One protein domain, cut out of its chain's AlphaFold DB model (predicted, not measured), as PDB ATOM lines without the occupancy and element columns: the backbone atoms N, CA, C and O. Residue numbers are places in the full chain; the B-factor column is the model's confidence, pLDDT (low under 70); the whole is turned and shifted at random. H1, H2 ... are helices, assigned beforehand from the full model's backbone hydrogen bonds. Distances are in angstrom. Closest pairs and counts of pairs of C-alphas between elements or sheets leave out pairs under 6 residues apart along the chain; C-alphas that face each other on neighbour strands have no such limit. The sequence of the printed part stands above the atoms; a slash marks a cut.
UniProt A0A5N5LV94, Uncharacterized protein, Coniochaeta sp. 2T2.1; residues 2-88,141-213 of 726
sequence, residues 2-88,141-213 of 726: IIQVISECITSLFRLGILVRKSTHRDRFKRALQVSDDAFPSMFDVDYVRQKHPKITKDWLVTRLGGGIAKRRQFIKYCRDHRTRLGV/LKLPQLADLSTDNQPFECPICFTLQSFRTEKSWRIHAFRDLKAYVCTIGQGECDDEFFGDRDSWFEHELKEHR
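What this domain is: This is residues 2 to 88 and 141 to 213 of the 726 residues of an uncharacterized protein of Coniochaeta sp. 2T2.1 (UniProt A0A5N5LV94). One long helix, H4, runs lengthwise through an elongated body, with the short helices H2 and H3 packed on parts of it; H1 makes an arm at one end, whose residues 2 to 10 stick out. H6 lies near the middle of the whole with little H5 by its first residue, and the loop of residues 181 to 200 lies between H4 and H7. The printed part has 160 residues with seven named helices, H1 to H7 in chain order, and no named strand; the class is all helix. The whole is only just loose, close to compact, with a radius of gyration of the C-alphas of 18.4 A and spans of 65 by 34 by 28 A.

How they stand to each other: H1, residues 2 to 23, touches no helix. H2, residues 28 to 33, touches H4, residues 59 to 85, which meets it with residues 71 to 79 alone. Their closest C-alphas, of Ala 32 and Phe 75, are 5.2 A apart, and they run opposite ways at a steep tilt of 63 degrees. H3, residues 43 to 52, touches residues 62 to 70 of H4 alone, opposite ways at a steep tilt of 56 degrees; the closest C-alphas, of Val 46 and Gly 66, are 4.0 A apart. H5, residues 146 to 149, and H6, residues 170 to 180, are close but not clearly touching, with the closest C-alphas, of Leu 146 and Glu 170, 5.6 A apart. H2 and H6 are also close but not clearly touching, with the closest C-alphas, of Phe 29 and Asp 180, 7.5 A apart. H7, residues 201 to 212, touches no helix; H4 and H7 are apart. Every O i to N i+4 pair is within hydrogen-bond range in H2, H3, H4, H6 and H7, and 17 of 18 are in H1; H5 is too short for such a pair.

Where its parts are: H1 begins at C-alpha 2, (101.189, 10.923, 180.941), and is 32.0 A long. H2 measures 8.8 A and H3 14.2 A. H4 is 38.7 A long, from C-alpha 59 at (111.612, 72.726, 172.888). H5 measures 5.1 A, H6 15.4 A and H7 15.7 A, ending at C-alpha 212, (114.931, 69.956, 190.331).

The domain as a whole: The two C-alphas farthest apart, of Ile 2 and Thr 57, are 65.0 A from each other. Residues 89 to 140 are not printed, and C-alphas 88 and 141 are 33.5 A apart across this cut. The links from H5 to H6 and from H6 to H7 are long, 20 residues each. The mean pLDDT of the printed part is 87.2; residues 21 to 26, 36 to 38 and 87 to 88 are under 70.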
ATOM      1  N   ILE A   2      99.885  10.628 181.599       83.19
ATOM      2  CA  ILE A   2     101.189  10.923 180.941       83.19
ATOM      3  C   ILE A   2     101.247  12.314 180.273       83.19
ATOM      4  O   ILE A   2     102.182  13.064 180.526       83.19
ATOM      5  N   ILE A   3     100.223  12.702 179.505       83.00
ATOM      6  CA  ILE A   3     100.154  14.027 178.852       83.00
ATOM      7  C   ILE A   3     100.124  15.186 179.872       83.00
ATOM      8  O   ILE A   3     100.743  16.221 179.640       83.00
ATOM      9  N   GLN A   4      99.461  15.011 181.020       80.56
ATOM     10  CA  GLN A   4      99.415  16.015 182.094       80.56
ATOM     11  C   GLN A   4     100.785  16.156 182.768       80.56
ATOM     12  O   GLN A   4     101.271  17.271 182.902       80.56
ATOM     13  N   VAL A   5     101.458  15.040 183.071       86.81
ATOM     14  CA  VAL A   5     102.822  15.045 183.636       86.81
ATOM     15  C   VAL A   5     103.813  15.715 182.677       86.81
ATOM     16  O   VAL A   5     104.627  16.527 183.103       86.81
ATOM     17  N   ILE A   6     103.715  15.444 181.369       86.69
ATOM     18  CA  ILE A   6     104.525  16.127 180.348       86.69
ATOM     19  C   ILE A   6     104.245  17.639 180.349       86.69
ATOM     20  O   ILE A   6     105.190  18.426 180.348       86.69
ATOM     21  N   SER A   7     102.974  18.051 180.412       79.38
ATOM     22  CA  SER A   7     102.580  19.466 180.493       79.38
ATOM     23  C   SER A   7     103.137  20.153 181.750       79.38
ATOM     24  O   SER A   7     103.792  21.188 181.659       79.38
ATOM     25  N   GLU A   8     102.977  19.536 182.924       84.06
ATOM     26  CA  GLU A   8     103.490  20.040 184.205       84.06
ATOM     27  C   GLU A   8     105.022  20.169 184.210       84.06
ATOM     28  O   GLU A   8     105.556  21.179 184.681       84.06
ATOM     29  N   CYS A   9     105.739  19.198 183.632       85.19
ATOM     30  CA  CYS A   9     107.187  19.276 183.433       85.19
ATOM     31  C   CYS A   9     107.580  20.428 182.494       85.19
ATOM     32  O   CYS A   9     108.502  21.178 182.816       85.19
ATOM     33  N   ILE A  10     106.874  20.620 181.374       82.06
ATOM     34  CA  ILE A  10     107.124  21.716 180.422       82.06
ATOM     35  C   ILE A  10     106.881  23.082 181.082       82.06
ATOM     36  O   ILE A  10     107.759  23.947 181.048       82.06
ATOM     37  N   THR A  11     105.753  23.273 181.771       79.06
ATOM     38  CA  THR A  11     105.458  24.514 182.507       79.06
ATOM     39  C   THR A  11     106.475  24.768 183.628       79.06
ATOM     40  O   THR A  11     106.840  25.919 183.882       79.06
ATOM     41  N   SER A  12     107.000  23.719 184.266       80.94
ATOM     42  CA  SER A  12     108.062  23.835 185.277       80.94
ATOM     43  C   SER A  12     109.412  24.237 184.669       80.94
ATOM     44  O   SER A  12     110.068  25.144 185.186       80.94
ATOM     45  N   LEU A  13     109.795  23.659 183.526       85.38
ATOM     46  CA  LEU A  13     110.986  24.065 182.767       85.38
ATOM     47  C   LEU A  13     110.885  25.519 182.284       85.38
ATOM     48  O   LEU A  13     111.857  26.269 182.396       85.38
ATOM     49  N   PHE A  14     109.709  25.969 181.832       80.12
ATOM     50  CA  PHE A  14     109.492  27.379 181.505       80.12
ATOM     51  C   PHE A  14     109.632  28.290 182.733       80.12
ATOM     52  O   PHE A  14     110.298  29.321 182.640       80.12
ATOM     53  N   ARG A  15     109.093  27.909 183.902       80.44
ATOM     54  CA  ARG A  15     109.267  28.665 185.161       80.44
ATOM     55  C   ARG A  15     110.743  28.777 185.568       80.44
ATOM     56  O   ARG A  15     111.191  29.878 185.891       80.44
ATOM     57  N   LEU A  16     111.523  27.699 185.467       79.56
ATOM     58  CA  LEU A  16     112.978  27.727 185.683       79.56
ATOM     59  C   LEU A  16     113.686  28.641 184.665       79.56
ATOM     60  O   LEU A  16     114.489  29.496 185.040       79.56
ATOM     61  N   GLY A  17     113.321  28.549 183.383       74.38
ATOM     62  CA  GLY A  17     113.831  29.419 182.320       74.38
ATOM     63  C   GLY A  17     113.462  30.903 182.475       74.38
ATOM     64  O   GLY A  17     114.149  31.762 181.918       74.38
ATOM     65  N   ILE A  18     112.408  31.234 183.227       77.12
ATOM     66  CA  ILE A  18     112.077  32.608 183.635       77.12
ATOM     67  C   ILE A  18     113.002  33.057 184.775       77.12
ATOM     68  O   ILE A  18     113.550  34.158 184.715       77.12
ATOM     69  N   LEU A  19     113.214  32.214 185.791       75.06
ATOM     70  CA  LEU A  19     114.069  32.526 186.945       75.06
ATOM     71  C   LEU A  19     115.528  32.787 186.534       75.06
ATOM     72  O   LEU A  19     116.099  33.800 186.938       75.06
ATOM     73  N   VAL A  20     116.101  31.952 185.660       72.19
ATOM     74  CA  VAL A  20     117.472  32.138 185.140       72.19
ATOM     75  C   VAL A  20     117.611  33.446 184.349       72.19
ATOM     76  O   VAL A  20     118.603  34.155 184.491       72.19
ATOM     77  N   ARG A  21     116.607  33.826 183.547       66.69
ATOM     78  CA  ARG A  21     116.631  35.108 182.813       66.69
ATOM     79  C   ARG A  21     116.452  36.318 183.740       66.69
ATOM     80  O   ARG A  21     116.999  37.382 183.457       66.69
ATOM     81  N   LYS A  22     115.735  36.163 184.861       63.06
ATOM     82  CA  LYS A  22     115.578  37.205 185.891       63.06
ATOM     83  C   LYS A  22     116.853  37.440 186.711       63.06
ATOM     84  O   LYS A  22     117.077  38.576 187.117       63.06
ATOM     85  N   SER A  23     117.707  36.431 186.914       52.97
ATOM     86  CA  SER A  23     118.991  36.620 187.613       52.97
ATOM     87  C   SER A  23     120.073  37.278 186.744       52.97
ATOM     88  O   SER A  23     120.981  37.917 187.276       52.97
ATOM     89  N   THR A  24     119.974  37.209 185.410       53.78
ATOM     90  CA  THR A  24     120.909  37.885 184.491       53.78
ATOM     91  C   THR A  24     120.663  39.399 184.390       53.78
ATOM     92  O   THR A  24     120.240  39.907 183.353       53.78
ATOM     93  N   HIS A  25     120.958  40.138 185.465       51.12
ATOM     94  CA  HIS A  25     120.745  41.588 185.592       51.12
ATOM     95  C   HIS A  25     121.729  42.433 184.746       51.12
ATOM     96  O   HIS A  25     122.605  43.133 185.254       51.12
ATOM     97  N   ARG A  26     121.584  42.373 183.418       60.75
ATOM     98  CA  ARG A  26     122.233  43.279 182.456       60.75
ATOM     99  C   ARG A  26     121.197  44.270 181.926       60.75
ATOM    100  O   ARG A  26     120.141  43.848 181.464       60.75
ATOM    101  N   ASP A  27     121.506  45.569 181.948       78.44
ATOM    102  CA  ASP A  27     120.618  46.612 181.412       78.44
ATOM    103  C   ASP A  27     120.509  46.484 179.880       78.44
ATOM    104  O   ASP A  27     121.337  46.989 179.116       78.44
ATOM    105  N   ARG A  28     119.485  45.745 179.437       85.50
ATOM    106  CA  ARG A  28     119.185  45.497 178.020       85.50
ATOM    107  C   ARG A  28     118.823  46.779 177.270       85.50
ATOM    108  O   ARG A  28     119.078  46.854 176.076       85.50
ATOM    109  N   PHE A  29     118.287  47.784 177.964       89.06
ATOM    110  CA  PHE A  29     117.931  49.072 177.376       89.06
ATOM    111  C   PHE A  29     119.193  49.878 177.060       89.06
ATOM    112  O   PHE A  29     119.386  50.268 175.914       89.06
ATOM    113  N   LYS A  30     120.120  50.031 178.022       88.38
ATOM    114  CA  LYS A  30     121.429  50.666 177.758       88.38
ATOM    115  C   LYS A  30     122.205  49.934 176.656       88.38
ATOM    116  O   LYS A  30     122.812  50.586 175.816       88.38
ATOM    117  N   ARG A  31     122.131  48.597 176.606       87.31
ATOM    118  CA  ARG A  31     122.724  47.797 175.519       87.31
ATOM    119  C   ARG A  31     122.080  48.029 174.152       87.31
ATOM    120  O   ARG A  31     122.809  48.053 173.171       87.31
ATOM    121  N   ALA A  32     120.761  48.206 174.077       88.06
ATOM    122  CA  ALA A  32     120.081  48.523 172.820       88.06
ATOM    123  C   ALA A  32     120.516  49.889 172.269       88.06
ATOM    124  O   ALA A  32     120.792  50.006 171.081       88.06
ATOM    125  N   LEU A  33     120.654  50.898 173.141       88.06
ATOM    126  CA  LEU A  33     121.121  52.235 172.744       88.06
ATOM    127  C   LEU A  33     122.593  52.264 172.295       88.06
ATOM    128  O   LEU A  33     122.993  53.174 171.578       88.06
ATOM    129  N   GLN A  34     123.394  51.274 172.696       86.56
ATOM    130  CA  GLN A  34     124.783  51.103 172.254       86.56
ATOM    131  C   GLN A  34     124.912  50.430 170.874       86.56
ATOM    132  O   GLN A  34     126.022  50.354 170.350       86.56
ATOM    133  N   VAL A  35     123.817  49.936 170.280       80.38
ATOM    134  CA  VAL A  35     123.811  49.387 168.914       80.38
ATOM    135  C   VAL A  35     123.389  50.481 167.934       80.38
ATOM    136  O   VAL A  35     122.226  50.881 167.899       80.38
ATOM    137  N   SER A  36     124.349  50.953 167.135       63.06
ATOM    138  CA  SER A  36     124.185  52.011 166.125       63.06
ATOM    139  C   SER A  36     123.119  51.698 165.076       63.06
ATOM    140  O   SER A  36     122.342  52.567 164.690       63.06
ATOM    141  N   ASP A  37     123.070  50.443 164.644       63.62
ATOM    142  CA  ASP A  37     122.344  49.990 163.451       63.62
ATOM    143  C   ASP A  37     120.811  49.948 163.666       63.62
ATOM    144  O   ASP A  37     120.032  49.706 162.741       63.62
ATOM    145  N   ASP A  38     120.376  50.206 164.904       62.03
ATOM    146  CA  ASP A  38     118.983  50.237 165.347       62.03
ATOM    147  C   ASP A  38     118.477  51.665 165.655       62.03
ATOM    148  O   ASP A  38     117.390  51.816 166.213       62.03
ATOM    149  N   ALA A  39     119.228  52.721 165.315       73.69
ATOM    150  CA  ALA A  39     118.858  54.108 165.613       73.69
ATOM    151  C   ALA A  39     117.574  54.563 164.881       73.69
ATOM    152  O   ALA A  39     117.561  54.771 163.667       73.69
ATOM    153  N   PHE A  40     116.483  54.768 165.629       82.88
ATOM    154  CA  PHE A  40     115.223  55.299 165.094       82.88
ATOM    155  C   PHE A  40     115.272  56.836 164.961       82.88
ATOM    156  O   PHE A  40     115.601  57.510 165.940       82.88
ATOM    157  N   PRO A  41     114.885  57.423 163.809       87.12
ATOM    158  CA  PRO A  41     114.755  58.874 163.669       87.12
ATOM    159  C   PRO A  41     113.676  59.442 164.602       87.12
ATOM    160  O   PRO A  41     112.506  59.079 164.502       87.12
ATOM    161  N   SER A  42     114.056  60.365 165.486       91.31
ATOM    162  CA  SER A  42     113.160  60.937 166.502       91.31
ATOM    163  C   SER A  42     112.202  62.012 165.985       91.31
ATOM    164  O   SER A  42     111.224  62.302 166.663       91.31
ATOM    165  N   MET A  43     112.450  62.589 164.802       92.94
ATOM    166  CA  MET A  43     111.714  63.738 164.243       92.94
ATOM    167  C   MET A  43     110.185  63.584 164.343       92.94
ATOM    168  O   MET A  43     109.528  64.384 165.002       92.94
ATOM    169  N   PHE A  44     109.635  62.492 163.802       92.75
ATOM    170  CA  PHE A  44     108.192  62.221 163.826       92.75
ATOM    171  C   PHE A  44     107.614  62.075 165.244       92.75
ATOM    172  O   PHE A  44     106.450  62.395 165.478       92.75
ATOM    173  N   ASP A  45     108.416  61.603 166.202       94.88
ATOM    174  CA  ASP A  45     108.002  61.465 167.599       94.88
ATOM    175  C   ASP A  45     108.096  62.794 168.367       94.88
ATOM    176  O   ASP A  45     107.293  63.037 169.267       94.88
ATOM    177  N   VAL A  46     109.030  63.676 167.995       95.88
ATOM    178  CA  VAL A  46     109.104  65.062 168.489       95.88
ATOM    179  C   VAL A  46     107.884  65.851 168.004       95.88
ATOM    180  O   VAL A  46     107.217  66.496 168.814       95.88
ATOM    181  N   ASP A  47     107.523  65.728 166.725       94.62
ATOM    182  CA  ASP A  47     106.320  66.355 166.161       94.62
ATOM    183  C   ASP A  47     105.034  65.811 166.803       94.62
ATOM    184  O   ASP A  47     104.146  66.584 167.174       94.62
ATOM    185  N   TYR A  48     104.954  64.494 167.032       94.38
ATOM    186  CA  TYR A  48     103.846  63.875 167.764       94.38
ATOM    187  C   TYR A  48     103.706  64.425 169.190       94.38
ATOM    188  O   TYR A  48     102.598  64.776 169.602       94.38
ATOM    189  N   VAL A  49     104.804  64.548 169.949       96.19
ATOM    190  CA  VAL A  49     104.768  65.138 171.299       96.19
ATOM    191  C   VAL A  49     104.327  66.601 171.237       96.19
ATOM    192  O   VAL A  49     103.470  66.997 172.028       96.19
ATOM    193  N   ARG A  50     104.843  67.386 170.280       95.56
ATOM    194  CA  ARG A  50     104.467  68.795 170.084       95.56
ATOM    195  C   ARG A  50     102.970  68.955 169.812       95.56
ATOM    196  O   ARG A  50     102.336  69.838 170.382       95.56
ATOM    197  N   GLN A  51     102.393  68.079 168.985       94.31
ATOM    198  CA  GLN A  51     100.961  68.084 168.677       94.31
ATOM    199  C   GLN A  51     100.100  67.576 169.847       94.31
ATOM    200  O   GLN A  51      99.031  68.126 170.107       94.31
ATOM    201  N   LYS A  52     100.536  66.525 170.557       93.19
ATOM    202  CA  LYS A  52      99.763  65.897 171.645       93.19
ATOM    203  C   LYS A  52      99.810  66.693 172.956       93.19
ATOM    204  O   LYS A  52      98.870  66.588 173.744       93.19
ATOM    205  N   HIS A  53     100.863  67.481 173.182       94.75
ATOM    206  CA  HIS A  53     101.090  68.257 174.407       94.75
ATOM    207  C   HIS A  53     101.467  69.724 174.118       94.75
ATOM    208  O   HIS A  53     102.577  70.150 174.444       94.75
ATOM    209  N   PRO A  54     100.541  70.538 173.570       94.06
ATOM    210  CA  PRO A  54     100.810  71.929 173.191       94.06
ATOM    211  C   PRO A  54     101.160  72.859 174.370       94.06
ATOM    212  O   PRO A  54     101.653  73.959 174.145       94.06
ATOM    213  N   LYS A  55     100.951  72.424 175.623       94.75
ATOM    214  CA  LYS A  55     101.417  73.132 176.829       94.75
ATOM    215  C   LYS A  55     102.949  73.131 176.977       94.75
ATOM    216  O   LYS A  55     103.496  73.994 177.662       94.75
ATOM    217  N   ILE A  56     103.662  72.191 176.347       94.75
ATOM    218  CA  ILE A  56     105.123  72.100 176.461       94.75
ATOM    219  C   ILE A  56     105.777  73.207 175.623       94.75
ATOM    220  O   ILE A  56     106.089  73.029 174.449       94.75
ATOM    221  N   THR A  57     106.040  74.346 176.260       90.38
ATOM    222  CA  THR A  57     106.761  75.491 175.672       90.38
ATOM    223  C   THR A  57     108.274  75.275 175.559       90.38
ATOM    224  O   THR A  57     108.953  76.014 174.852       90.38
ATOM    225  N   LYS A  58     108.829  74.277 176.260       92.94
ATOM    226  CA  LYS A  58     110.268  73.974 176.281       92.94
ATOM    227  C   LYS A  58     110.637  73.023 175.139       92.94
ATOM    228  O   LYS A  58     110.458  71.813 175.275       92.94
ATOM    229  N   ASP A  59     111.217  73.537 174.056       93.25
ATOM    230  CA  ASP A  59     111.612  72.726 172.888       93.25
ATOM    231  C   ASP A  59     112.542  71.550 173.227       93.25
ATOM    232  O   ASP A  59     112.394  70.457 172.672       93.25
ATOM    233  N   TRP A  60     113.465  71.724 174.180       94.12
ATOM    234  CA  TRP A  60     114.334  70.631 174.630       94.12
ATOM    235  C   TRP A  60     113.537  69.483 175.267       94.12
ATOM    236  O   TRP A  60     113.902  68.323 175.094       94.12
ATOM    237  N   LEU A  61     112.422  69.772 175.949       95.38
ATOM    238  CA  LEU A  61     111.591  68.753 176.592       95.38
ATOM    239  C   LEU A  61     110.772  67.986 175.551       95.38
ATOM    240  O   LEU A  61     110.703  66.761 175.620       95.38
ATOM    241  N   VAL A  62     110.230  68.677 174.541       95.81
ATOM    242  CA  VAL A  62     109.609  68.029 173.369       95.81
ATOM    243  C   VAL A  62     110.622  67.099 172.686       95.81
ATOM    244  O   VAL A  62     110.311  65.945 172.388       95.81
ATOM    245  N   THR A  63     111.861  67.573 172.521       94.62
ATOM    246  CA  THR A  63     112.963  66.829 171.894       94.62
ATOM    247  C   THR A  63     113.357  65.595 172.710       94.62
ATOM    248  O   THR A  63     113.446  64.502 172.154       94.62
ATOM    249  N   ARG A  64     113.513  65.725 174.036       95.19
ATOM    250  CA  ARG A  64     113.805  64.606 174.950       95.19
ATOM    251  C   ARG A  64     112.684  63.567 174.954       95.19
ATOM    252  O   ARG A  64     112.962  62.372 174.905       95.19
ATOM    253  N   LEU A  65     111.423  63.998 174.989       96.00
ATOM    254  CA  LEU A  65     110.266  63.098 174.998       96.00
ATOM    255  C   LEU A  65     110.128  62.334 173.672       96.00
ATOM    256  O   LEU A  65     109.967  61.113 173.698       96.00
ATOM    257  N   GLY A  66     110.263  63.017 172.529       95.56
ATOM    258  CA  GLY A  66     110.269  62.390 171.201       95.56
ATOM    259  C   GLY A  66     111.454  61.442 171.006       95.56
ATOM    260  O   GLY A  66     111.281  60.278 170.647       95.56
ATOM    261  N   GLY A  67     112.661  61.885 171.371       94.25
ATOM    262  CA  GLY A  67     113.854  61.037 171.433       94.25
ATOM    263  C   GLY A  67     113.683  59.829 172.359       94.25
ATOM    264  O   GLY A  67     114.169  58.745 172.050       94.25
ATOM    265  N   GLY A  68     112.932  59.967 173.453       94.94
ATOM    266  CA  GLY A  68     112.581  58.871 174.353       94.94
ATOM    267  C   GLY A  68     111.639  57.833 173.740       94.94
ATOM    268  O   GLY A  68     111.768  56.647 174.043       94.94
ATOM    269  N   ILE A  69     110.729  58.231 172.849       95.44
ATOM    270  CA  ILE A  69     109.887  57.298 172.081       95.44
ATOM    271  C   ILE A  69     110.751  56.530 171.067       95.44
ATOM    272  O   ILE A  69     110.675  55.300 171.010       95.44
ATOM    273  N   ALA A  70     111.647  57.217 170.353       94.00
ATOM    274  CA  ALA A  70     112.594  56.587 169.431       94.00
ATOM    275  C   ALA A  70     113.552  55.606 170.144       94.00
ATOM    276  O   ALA A  70     113.657  54.448 169.736       94.00
ATOM    277  N   LYS A  71     114.157  56.010 171.276       93.88
ATOM    278  CA  LYS A  71     114.984  55.152 172.154       93.88
ATOM    279  C   LYS A  71     114.219  53.896 172.623       93.88
ATOM    280  O   LYS A  71     114.801  52.814 172.717       93.88
ATOM    281  N   ARG A  72     112.902  53.988 172.857       94.81
ATOM    282  CA  ARG A  72     112.042  52.828 173.184       94.81
ATOM    283  C   ARG A  72     111.778  51.918 171.986       94.81
ATOM    284  O   ARG A  72     111.833  50.701 172.145       94.81
ATOM    285  N   ARG A  73     111.544  52.466 170.788       93.25
ATOM    286  CA  ARG A  73     111.409  51.667 169.552       93.25
ATOM    287  C   ARG A  73     112.701  50.915 169.223       93.25
ATOM    288  O   ARG A  73     112.632  49.725 168.918       93.25
ATOM    289  N   GLN A  74     113.859  51.556 169.404       92.56
ATOM    290  CA  GLN A  74     115.184  50.927 169.319       92.56
ATOM    291  C   GLN A  74     115.306  49.738 170.282       92.56
ATOM    292  O   GLN A  74     115.670  48.644 169.862       92.56
ATOM    293  N   PHE A  75     114.917  49.905 171.550       92.81
ATOM    294  CA  PHE A  75     114.911  48.812 172.530       92.81
ATOM    295  C   PHE A  75     113.978  47.643 172.155       92.81
ATOM    296  O   PHE A  75     114.378  46.481 172.268       92.81
ATOM    297  N   ILE A  76     112.760  47.926 171.682       92.94
ATOM    298  CA  ILE A  76     111.790  46.897 171.267       92.94
ATOM    299  C   ILE A  76     112.307  46.133 170.035       92.94
ATOM    300  O   ILE A  76     112.248  44.900 170.019       92.94
ATOM    301  N   LYS A  77     112.865  46.837 169.034       91.62
ATOM    302  CA  LYS A  77     113.523  46.226 167.864       91.62
ATOM    303  C   LYS A  77     114.700  45.352 168.302       91.62
ATOM    304  O   LYS A  77     114.709  44.165 168.001       91.62
ATOM    305  N   TYR A  78     115.624  45.892 169.096       91.06
ATOM    306  CA  TYR A  78     116.781  45.158 169.613       91.06
ATOM    307  C   TYR A  78     116.382  43.875 170.358       91.06
ATOM    308  O   TYR A  78     116.991  42.824 170.150       91.06
ATOM    309  N   CYS A  79     115.347  43.918 171.207       90.19
ATOM    310  CA  CYS A  79     114.872  42.727 171.910       90.19
ATOM    311  C   CYS A  79     114.268  41.686 170.953       90.19
ATOM    312  O   CYS A  79     114.577  40.501 171.097       90.19
ATOM    313  N   ARG A  80     113.484  42.108 169.950       90.50
ATOM    314  CA  ARG A  80     112.969  41.227 168.887       90.50
ATOM    315  C   ARG A  80     114.108  40.591 168.090       90.50
ATOM    316  O   ARG A  80     114.145  39.374 167.931       90.50
ATOM    317  N   ASP A  81     115.071  41.390 167.656       89.19
ATOM    318  CA  ASP A  81     116.143  40.945 166.766       89.19
ATOM    319  C   ASP A  81     117.230  40.164 167.527       89.19
ATOM    320  O   ASP A  81     117.982  39.377 166.954       89.19
ATOM    321  N   HIS A  82     117.323  40.320 168.850       85.75
ATOM    322  CA  HIS A  82     118.064  39.403 169.718       85.75
ATOM    323  C   HIS A  82     117.334  38.059 169.883       85.75
ATOM    324  O   HIS A  82     117.972  37.006 169.823       85.75
ATOM    325  N   ARG A  83     116.004  38.081 170.042       85.06
ATOM    326  CA  ARG A  83     115.150  36.889 170.161       85.06
ATOM    327  C   ARG A  83     115.129  36.036 168.890       85.06
ATOM    328  O   ARG A  83     115.131  34.812 169.015       85.06
ATOM    329  N   THR A  84     115.127  36.646 167.702       85.75
ATOM    330  CA  THR A  84     115.183  35.918 166.421       85.75
ATOM    331  C   THR A  84     116.533  35.240 166.221       85.75
ATOM    332  O   THR A  84     116.552  34.039 165.971       85.75
ATOM    333  N   ARG A  85     117.658  35.943 166.429       85.06
ATOM    334  CA  ARG A  85     119.014  35.351 166.358       85.06
ATOM    335  C   ARG A  85     119.155  34.111 167.249       85.06
ATOM    336  O   ARG A  85     119.544  33.056 166.762       85.06
ATOM    337  N   LEU A  86     118.701  34.202 168.504       78.06
ATOM    338  CA  LEU A  86     118.672  33.077 169.455       78.06
ATOM    339  C   LEU A  86     117.791  31.880 169.025       78.06
ATOM    340  O   LEU A  86     117.797  30.868 169.719       78.06
ATOM    341  N   GLY A  87     117.014  31.992 167.942       65.88
ATOM    342  CA  GLY A  87     116.232  30.906 167.335       65.88
ATOM    343  C   GLY A  87     116.641  30.536 165.900       65.88
ATOM    344  O   GLY A  87     115.955  29.711 165.295       65.88
ATOM    345  N   VAL A  88     117.713  31.143 165.365       58.06
ATOM    346  CA  VAL A  88     118.321  30.841 164.049       58.06
ATOM    347  C   VAL A  88     119.605  30.021 164.208       58.06
ATOM    348  O   VAL A  88     119.852  29.121 163.407       58.06
ATOM    349  N   LEU A 141      95.879  55.442 174.692       84.19
ATOM    350  CA  LEU A 141      96.612  54.241 174.321       84.19
ATOM    351  C   LEU A 141      96.673  53.295 175.522       84.19
ATOM    352  O   LEU A 141      96.907  53.717 176.659       84.19
ATOM    353  N   LYS A 142      96.469  52.002 175.278       87.12
ATOM    354  CA  LYS A 142      96.457  50.963 176.311       87.12
ATOM    355  C   LYS A 142      97.554  49.942 176.026       87.12
ATOM    356  O   LYS A 142      97.847  49.645 174.873       87.12
ATOM    357  N   LEU A 143      98.143  49.406 177.093       91.06
ATOM    358  CA  LEU A 143      98.871  48.141 177.015       91.06
ATOM    359  C   LEU A 143      97.863  47.015 176.700       91.06
ATOM    360  O   LEU A 143      96.714  47.134 177.140       91.06
ATOM    361  N   PRO A 144      98.264  45.937 176.001       89.75
ATOM    362  CA  PRO A 144      97.470  44.708 175.945       89.75
ATOM    363  C   PRO A 144      97.215  44.188 177.365       89.75
ATOM    364  O   PRO A 144      98.097  44.315 178.225       89.75
ATOM    365  N   GLN A 145      96.034  43.626 177.624       91.38
ATOM    366  CA  GLN A 145      95.699  43.114 178.952       91.38
ATOM    367  C   GLN A 145      96.454  41.813 179.222       91.38
ATOM    368  O   GLN A 145      96.754  41.050 178.304       91.38
ATOM    369  N   LEU A 146      96.714  41.506 180.493       90.00
ATOM    370  CA  LEU A 146      97.298  40.215 180.859       90.00
ATOM    371  C   LEU A 146      96.424  39.028 180.402       90.00
ATOM    372  O   LEU A 146      96.971  37.987 180.053       90.00
ATOM    373  N   ALA A 147      95.098  39.195 180.338       88.75
ATOM    374  CA  ALA A 147      94.169  38.183 179.825       88.75
ATOM    375  C   ALA A 147      94.358  37.893 178.321       88.75
ATOM    376  O   ALA A 147      94.299  36.734 177.916       88.75
ATOM    377  N   ASP A 148      94.660  38.918 177.514       88.00
ATOM    378  CA  ASP A 148      94.933  38.777 176.073       88.00
ATOM    379  C   ASP A 148      96.259  38.036 175.810       88.00
ATOM    380  O   ASP A 148      96.470  37.463 174.743       88.00
ATOM    381  N   LEU A 149      97.181  38.089 176.781       86.69
ATOM    382  CA  LEU A 149      98.551  37.585 176.669       86.69
ATOM    383  C   LEU A 149      98.767  36.224 177.350       86.69
ATOM    384  O   LEU A 149      99.629  35.465 176.917       86.69
ATOM    385  N   SER A 150      98.034  35.923 178.425       87.06
ATOM    386  CA  SER A 150      98.264  34.776 179.315       87.06
ATOM    387  C   SER A 150      96.972  33.988 179.541       87.06
ATOM    388  O   SER A 150      96.322  34.089 180.583       87.06
ATOM    389  N   THR A 151      96.614  33.159 178.560       82.19
ATOM    390  CA  THR A 151      95.571  32.136 178.722       82.19
ATOM    391  C   THR A 151      95.930  31.217 179.895       82.19
ATOM    392  O   THR A 151      97.081  30.796 180.028       82.19
ATOM    393  N   ASP A 152      94.967  30.935 180.774       75.56
ATOM    394  CA  ASP A 152      95.081  30.014 181.916       75.56
ATOM    395  C   ASP A 152      96.323  30.220 182.813       75.56
ATOM    396  O   ASP A 152      96.917  29.262 183.318       75.56
ATOM    397  N   ASN A 153      96.733  31.484 183.013       76.31
ATOM    398  CA  ASN A 153      97.942  31.888 183.752       76.31
ATOM    399  C   ASN A 153      99.251  31.246 183.229       76.31
ATOM    400  O   ASN A 153     100.239  31.131 183.972       76.31
ATOM    401  N   GLN A 154      99.286  30.800 181.969       81.06
ATOM    402  CA  GLN A 154     100.469  30.164 181.395       81.06
ATOM    403  C   GLN A 154     101.583  31.176 181.075       81.06
ATOM    404  O   GLN A 154     101.308  32.351 180.805       81.06
ATOM    405  N   PRO A 155     102.859  30.736 181.086       86.62
ATOM    406  CA  PRO A 155     103.973  31.543 180.608       86.62
ATOM    407  C   PRO A 155     103.765  32.026 179.170       86.62
ATOM    408  O   PRO A 155     103.515  31.219 178.278       86.62
ATOM    409  N   PHE A 156     103.936  33.325 178.939       90.00
ATOM    410  CA  PHE A 156     103.767  33.962 177.630       90.00
ATOM    411  C   PHE A 156     104.997  34.784 177.252       90.00
ATOM    412  O   PHE A 156     105.782  35.178 178.116       90.00
ATOM    413  N   GLU A 157     105.181  35.071 175.963       90.25
ATOM    414  CA  GLU A 157     106.283  35.918 175.508       90.25
ATOM    415  C   GLU A 157     105.907  37.404 175.571       90.25
ATOM    416  O   GLU A 157     104.963  37.854 174.928       90.25
ATOM    417  N   CYS A 158     106.651  38.182 176.360       92.06
ATOM    418  CA  CYS A 158     106.380  39.604 176.550       92.06
ATOM    419  C   CYS A 158     106.631  40.409 175.252       92.06
ATOM    420  O   CYS A 158     107.784  40.471 174.814       92.06
ATOM    421  N   PRO A 159     105.625  41.111 174.683       91.94
ATOM    422  CA  PRO A 159     105.749  41.828 173.403       91.94
ATOM    423  C   PRO A 159     106.679  43.056 173.434       91.94
ATOM    424  O   PRO A 159     106.997  43.615 172.388       91.94
ATOM    425  N   ILE A 160     107.108  43.491 174.622       92.50
ATOM    426  CA  ILE A 160     108.054  44.602 174.811       92.50
ATOM    427  C   ILE A 160     109.498  44.096 174.776       92.50
ATOM    428  O   ILE A 160     110.368  44.719 174.173       92.50
ATOM    429  N   CYS A 161     109.762  42.983 175.464       90.81
ATOM    430  CA  CYS A 161     111.119  42.580 175.819       90.81
ATOM    431  C   CYS A 161     111.494  41.150 175.393       90.81
ATOM    432  O   CYS A 161     112.590  40.694 175.724       90.81
ATOM    433  N   PHE A 162     110.604  40.456 174.675       90.25
ATOM    434  CA  PHE A 162     110.838  39.186 173.974       90.25
ATOM    435  C   PHE A 162     111.498  38.106 174.848       90.25
ATOM    436  O   PHE A 162     112.416  37.383 174.461       90.25
ATOM    437  N   THR A 163     111.013  38.020 176.087       87.44
ATOM    438  CA  THR A 163     111.304  36.928 177.021       87.44
ATOM    439  C   THR A 163     110.002  36.317 177.491       87.44
ATOM    440  O   THR A 163     109.028  37.045 177.693       87.44
ATOM    441  N   LEU A 164     110.015  35.007 177.738       88.38
ATOM    442  CA  LEU A 164     108.951  34.356 178.491       88.38
ATOM    443  C   LEU A 164     108.822  35.009 179.874       88.38
ATOM    444  O   LEU A 164     109.827  35.276 180.537       88.38
ATOM    445  N   GLN A 165     107.589  35.268 180.287       88.88
ATOM    446  CA  GLN A 165     107.211  35.818 181.583       88.88
ATOM    447  C   GLN A 165     105.933  35.139 182.083       88.88
ATOM    448  O   GLN A 165     105.213  34.489 181.330       88.88
ATOM    449  N   SER A 166     105.649  35.295 183.373       89.56
ATOM    450  CA  SER A 166     104.424  34.811 184.010       89.56
ATOM    451  C   SER A 166     104.039  35.783 185.121       89.56
ATOM    452  O   SER A 166     104.852  36.037 186.018       89.56
ATOM    453  N   PHE A 167     102.816  36.305 185.073       88.88
ATOM    454  CA  PHE A 167     102.276  37.270 186.030       88.88
ATOM    455  C   PHE A 167     100.972  36.731 186.616       88.88
ATOM    456  O   PHE A 167     100.253  36.012 185.936       88.88
ATOM    457  N   ARG A 168     100.678  37.066 187.878       88.44
ATOM    458  CA  ARG A 168      99.418  36.679 188.548       88.44
ATOM    459  C   ARG A 168      98.363  37.786 188.536       88.44
ATOM    460  O   ARG A 168      97.222  37.541 188.893       88.44
ATOM    461  N   THR A 169      98.759  39.019 188.218       92.38
ATOM    462  CA  THR A 169      97.879  40.195 188.255       92.38
ATOM    463  C   THR A 169      98.265  41.200 187.175       92.38
ATOM    464  O   THR A 169      99.454  41.425 186.928       92.38
ATOM    465  N   GLU A 170      97.265  41.879 186.610       92.75
ATOM    466  CA  GLU A 170      97.433  43.004 185.677       92.75
ATOM    467  C   GLU A 170      98.383  44.077 186.248       92.75
ATOM    468  O   GLU A 170      99.280  44.553 185.557       92.75
ATOM    469  N   LYS A 171      98.290  44.383 187.554       92.88
ATOM    470  CA  LYS A 171      99.216  45.299 188.250       92.88
ATOM    471  C   LYS A 171     100.683  44.871 188.088       92.88
ATOM    472  O   LYS A 171     101.526  45.709 187.777       92.88
ATOM    473  N   SER A 172     100.995  43.584 188.264       93.19
ATOM    474  CA  SER A 172     102.367  43.070 188.119       93.19
ATOM    475  C   SER A 172     102.863  43.058 186.665       93.19
ATOM    476  O   SER A 172     104.031  43.368 186.424       93.19
ATOM    477  N   TRP A 173     101.972  42.797 185.701       93.94
ATOM    478  CA  TRP A 173     102.252  42.921 184.266       93.94
ATOM    479  C   TRP A 173     102.589  44.370 183.883       93.94
ATOM    480  O   TRP A 173     103.661  44.627 183.334       93.94
ATOM    481  N   ARG A 174     101.742  45.338 184.260       94.00
ATOM    482  CA  ARG A 174     101.951  46.769 183.973       94.00
ATOM    483  C   ARG A 174     103.248  47.315 184.570       94.00
ATOM    484  O   ARG A 174     103.945  48.077 183.904       94.00
ATOM    485  N   ILE A 175     103.599  46.910 185.795       92.75
ATOM    486  CA  ILE A 175     104.870  47.297 186.435       92.75
ATOM    487  C   ILE A 175     106.066  46.802 185.609       92.75
ATOM    488  O   ILE A 175     106.988  47.574 185.360       92.75
ATOM    489  N   HIS A 176     106.051  45.553 185.127       93.12
ATOM    490  CA  HIS A 176     107.101  45.060 184.227       93.12
ATOM    491  C   HIS A 176     107.121  45.817 182.892       93.12
ATOM    492  O   HIS A 176     108.192  46.234 182.456       93.12
ATOM    493  N   ALA A 177     105.959  46.036 182.272       94.50
ATOM    494  CA  ALA A 177     105.852  46.726 180.991       94.50
ATOM    495  C   ALA A 177     106.473  48.134 181.037       94.50
ATOM    496  O   ALA A 177     107.332  48.453 180.216       94.50
ATOM    497  N   PHE A 178     106.110  48.958 182.026       95.19
ATOM    498  CA  PHE A 178     106.674  50.306 182.172       95.19
ATOM    499  C   PHE A 178     108.141  50.311 182.631       95.19
ATOM    500  O   PHE A 178     108.886  51.217 182.249       95.19
ATOM    501  N   ARG A 179     108.581  49.282 183.372       94.50
ATOM    502  CA  ARG A 179     109.984  49.110 183.771       94.50
ATOM    503  C   ARG A 179     110.896  48.789 182.594       94.50
ATOM    504  O   ARG A 179     111.932  49.436 182.456       94.50
ATOM    505  N   ASP A 180     110.516  47.841 181.742       92.50
ATOM    506  CA  ASP A 180     111.302  47.481 180.557       92.50
ATOM    507  C   ASP A 180     111.217  48.575 179.472       92.50
ATOM    508  O   ASP A 180     112.229  48.873 178.844       92.50
ATOM    509  N   LEU A 181     110.076  49.268 179.316       94.38
ATOM    510  CA  LEU A 181     109.960  50.463 178.457       94.38
ATOM    511  C   LEU A 181     110.726  51.693 178.978       94.38
ATOM    512  O   LEU A 181     110.812  52.689 178.258       94.38
ATOM    513  N   LYS A 182     111.208  51.678 180.228       95.06
ATOM    514  CA  LYS A 182     111.691  52.861 180.961       95.06
ATOM    515  C   LYS A 182     110.785  54.074 180.736       95.06
ATOM    516  O   LYS A 182     111.142  55.035 180.051       95.06
ATOM    517  N   ALA A 183     109.548  53.956 181.217       96.12
ATOM    518  CA  ALA A 183     108.449  54.852 180.863       96.12
ATOM    519  C   ALA A 183     108.673  56.324 181.251       96.12
ATOM    520  O   ALA A 183     108.102  57.196 180.595       96.12
ATOM    521  N   TYR A 184     109.516  56.608 182.248       96.88
ATOM    522  CA  TYR A 184     109.663  57.949 182.814       96.88
ATOM    523  C   TYR A 184     111.021  58.590 182.484       96.88
ATOM    524  O   TYR A 184     112.041  57.904 182.400       96.88
ATOM    525  N   VAL A 185     111.026  59.911 182.297       95.38
ATOM    526  CA  VAL A 185     112.194  60.767 182.021       95.38
ATOM    527  C   VAL A 185     112.051  62.092 182.775       95.38
ATOM    528  O   VAL A 185     110.935  62.557 183.011       95.38
ATOM    529  N   CYS A 186     113.167  62.727 183.139       95.38
ATOM    530  CA  CYS A 186     113.133  64.023 183.824       95.38
ATOM    531  C   CYS A 186     112.483  65.116 182.949       95.38
ATOM    532  O   CYS A 186     112.840  65.286 181.779       95.38
ATOM    533  N   THR A 187     111.550  65.873 183.535       93.75
ATOM    534  CA  THR A 187     110.765  66.933 182.879       93.75
ATOM    535  C   THR A 187     111.247  68.357 183.186       93.75
ATOM    536  O   THR A 187     110.702  69.317 182.635       93.75
ATOM    537  N   ILE A 188     112.267  68.524 184.039       89.94
ATOM    538  CA  ILE A 188     112.760  69.847 184.466       89.94
ATOM    539  C   ILE A 188     114.232  70.085 184.116       89.94
ATOM    540  O   ILE A 188     114.516  71.132 183.533       89.94
ATOM    541  N   GLY A 189     115.136  69.162 184.459       82.69
ATOM    542  CA  GLY A 189     116.575  69.312 184.220       82.69
ATOM    543  C   GLY A 189     116.936  69.364 182.739       82.69
ATOM    544  O   GLY A 189     116.331  68.645 181.945       82.69
ATOM    545  N   GLN A 190     117.911  70.183 182.344       84.38
ATOM    546  CA  GLN A 190     118.241  70.488 180.944       84.38
ATOM    547  C   GLN A 190     119.748  70.326 180.698       84.38
ATOM    548  O   GLN A 190     120.530  71.198 181.062       84.38
ATOM    549  N   GLY A 191     120.146  69.250 180.011       81.50
ATOM    550  CA  GLY A 191     121.539  68.832 179.871       81.50
ATOM    551  C   GLY A 191     121.854  67.662 180.800       81.50
ATOM    552  O   GLY A 191     122.045  66.540 180.339       81.50
ATOM    553  N   GLU A 192     121.851  67.890 182.116       82.94
ATOM    554  CA  GLU A 192     122.300  66.893 183.103       82.94
ATOM    555  C   GLU A 192     121.472  65.592 183.153       82.94
ATOM    556  O   GLU A 192     121.964  64.584 183.652       82.94
ATOM    557  N   CYS A 193     120.255  65.578 182.591       87.50
ATOM    558  CA  CYS A 193     119.329  64.434 182.640       87.50
ATOM    559  C   CYS A 193     119.008  63.782 181.278       87.50
ATOM    560  O   CYS A 193     118.097  62.956 181.202       87.50
ATOM    561  N   ASP A 194     119.671  64.151 180.177       82.94
ATOM    562  CA  ASP A 194     119.221  63.766 178.820       82.94
ATOM    563  C   ASP A 194     119.342  62.262 178.472       82.94
ATOM    564  O   ASP A 194     118.655  61.766 177.569       82.94
ATOM    565  N   ASP A 195     120.138  61.509 179.237       80.00
ATOM    566  CA  ASP A 195     120.231  60.042 179.168       80.00
ATOM    567  C   ASP A 195     119.636  59.314 180.393       80.00
ATOM    568  O   ASP A 195     119.726  58.084 180.501       80.00
ATOM    569  N   GLU A 196     118.961  60.034 181.294       87.62
ATOM    570  CA  GLU A 196     118.325  59.447 182.476       87.62
ATOM    571  C   GLU A 196     116.908  58.931 182.176       87.62
ATOM    572  O   GLU A 196     115.913  59.658 182.143       87.62
ATOM    573  N   PHE A 197     116.839  57.617 181.954       92.81
ATOM    574  CA  PHE A 197     115.614  56.865 181.691       92.81
ATOM    575  C   PHE A 197     115.269  55.972 182.884       92.81
ATOM    576  O   PHE A 197     116.037  55.072 183.247       92.81
ATOM    577  N   PHE A 198     114.082  56.176 183.453       94.75
ATOM    578  CA  PHE A 198     113.630  55.543 184.688       94.75
ATOM    579  C   PHE A 198     112.555  54.487 184.402       94.75
ATOM    580  O   PHE A 198     111.563  54.731 183.711       94.75
ATOM    581  N   GLY A 199     112.750  53.286 184.952       91.88
ATOM    582  CA  GLY A 199     111.773  52.191 184.884       91.88
ATOM    583  C   GLY A 199     110.655  52.284 185.920       91.88
ATOM    584  O   GLY A 199     109.624  51.636 185.766       91.88
ATOM    585  N   ASP A 200     110.849  53.075 186.970       92.94
ATOM    586  CA  ASP A 200     109.917  53.175 188.082       92.94
ATOM    587  C   ASP A 200     109.518  54.631 188.359       92.94
ATOM    588  O   ASP A 200     110.333  55.552 188.240       92.94
ATOM    589  N   ARG A 201     108.244  54.823 188.718       94.75
ATOM    590  CA  ARG A 201     107.622  56.142 188.876       94.75
ATOM    591  C   ARG A 201     108.166  56.888 190.087       94.75
ATOM    592  O   ARG A 201     108.257  58.114 190.060       94.75
ATOM    593  N   ASP A 202     108.500  56.156 191.139       95.25
ATOM    594  CA  ASP A 202     108.980  56.732 192.380       95.25
ATOM    595  C   ASP A 202     110.446  57.129 192.206       95.25
ATOM    596  O   ASP A 202     110.782  58.261 192.532       95.25
ATOM    597  N   SER A 203     111.260  56.311 191.522       95.19
ATOM    598  CA  SER A 203     112.641  56.687 191.164       95.19
ATOM    599  C   SER A 203     112.743  57.972 190.323       95.19
ATOM    600  O   SER A 203     113.585  58.821 190.607       95.19
ATOM    601  N   TRP A 204     111.865  58.158 189.327       95.94
ATOM    602  CA  TRP A 204     111.818  59.389 188.522       95.94
ATOM    603  C   TRP A 204     111.387  60.602 189.353       95.94
ATOM    604  O   TRP A 204     111.998  61.670 189.273       95.94
ATOM    605  N   PHE A 205     110.325  60.455 190.149       95.56
ATOM    606  CA  PHE A 205     109.785  61.582 190.900       95.56
ATOM    607  C   PHE A 205     110.668  61.958 192.090       95.56
ATOM    608  O   PHE A 205     110.755  63.132 192.420       95.56
ATOM    609  N   GLU A 206     111.352  60.999 192.713       93.88
ATOM    610  CA  GLU A 206     112.345  61.252 193.758       93.88
ATOM    611  C   GLU A 206     113.567  61.996 193.201       93.88
ATOM    612  O   GLU A 206     114.026  62.949 193.827       93.88
ATOM    613  N   HIS A 207     114.034  61.633 192.002       93.12
ATOM    614  CA  HIS A 207     115.036  62.406 191.265       93.12
ATOM    615  C   HIS A 207     114.552  63.849 191.010       93.12
ATOM    616  O   HIS A 207     115.255  64.796 191.360       93.12
ATOM    617  N   GLU A 208     113.330  64.050 190.493       93.31
ATOM    618  CA  GLU A 208     112.802  65.408 190.298       93.31
ATOM    619  C   GLU A 208     112.629  66.173 191.618       93.31
ATOM    620  O   GLU A 208     112.943  67.361 191.666       93.31
ATOM    621  N   LEU A 209     112.160  65.522 192.687       91.06
ATOM    622  CA  LEU A 209     112.016  66.118 194.018       91.06
ATOM    623  C   LEU A 209     113.354  66.593 194.583       91.06
ATOM    624  O   LEU A 209     113.407  67.675 195.162       91.06
ATOM    625  N   LYS A 210     114.413  65.796 194.420       87.81
ATOM    626  CA  LYS A 210     115.739  66.097 194.959       87.81
ATOM    627  C   LYS A 210     116.468  67.142 194.123       87.81
ATOM    628  O   LYS A 210     116.861  68.169 194.671       87.81
ATOM    629  N   GLU A 211     116.629  66.920 192.823       85.94
ATOM    630  CA  GLU A 211     117.566  67.711 192.014       85.94
ATOM    631  C   GLU A 211     116.926  68.951 191.373       85.94
ATOM    632  O   GLU A 211     117.617  69.935 191.107       85.94
ATOM    633  N   HIS A 212     115.603  68.948 191.164       88.25
ATOM    634  CA  HIS A 212     114.931  69.956 190.331       88.25
ATOM    635  C   HIS A 212     113.780  70.717 190.993       88.25
ATOM    636  O   HIS A 212     113.482  71.839 190.587       88.25
ATOM    637  N   ARG A 213     113.112  70.113 191.980       87.75
ATOM    638  CA  ARG A 213     111.966  70.687 192.704       87.75
ATOM    639  C   ARG A 213     112.291  71.015 194.164       87.75
ATOM    640  O   ARG A 213     111.413  71.514 194.858       87.75
TER     641      ARG A 213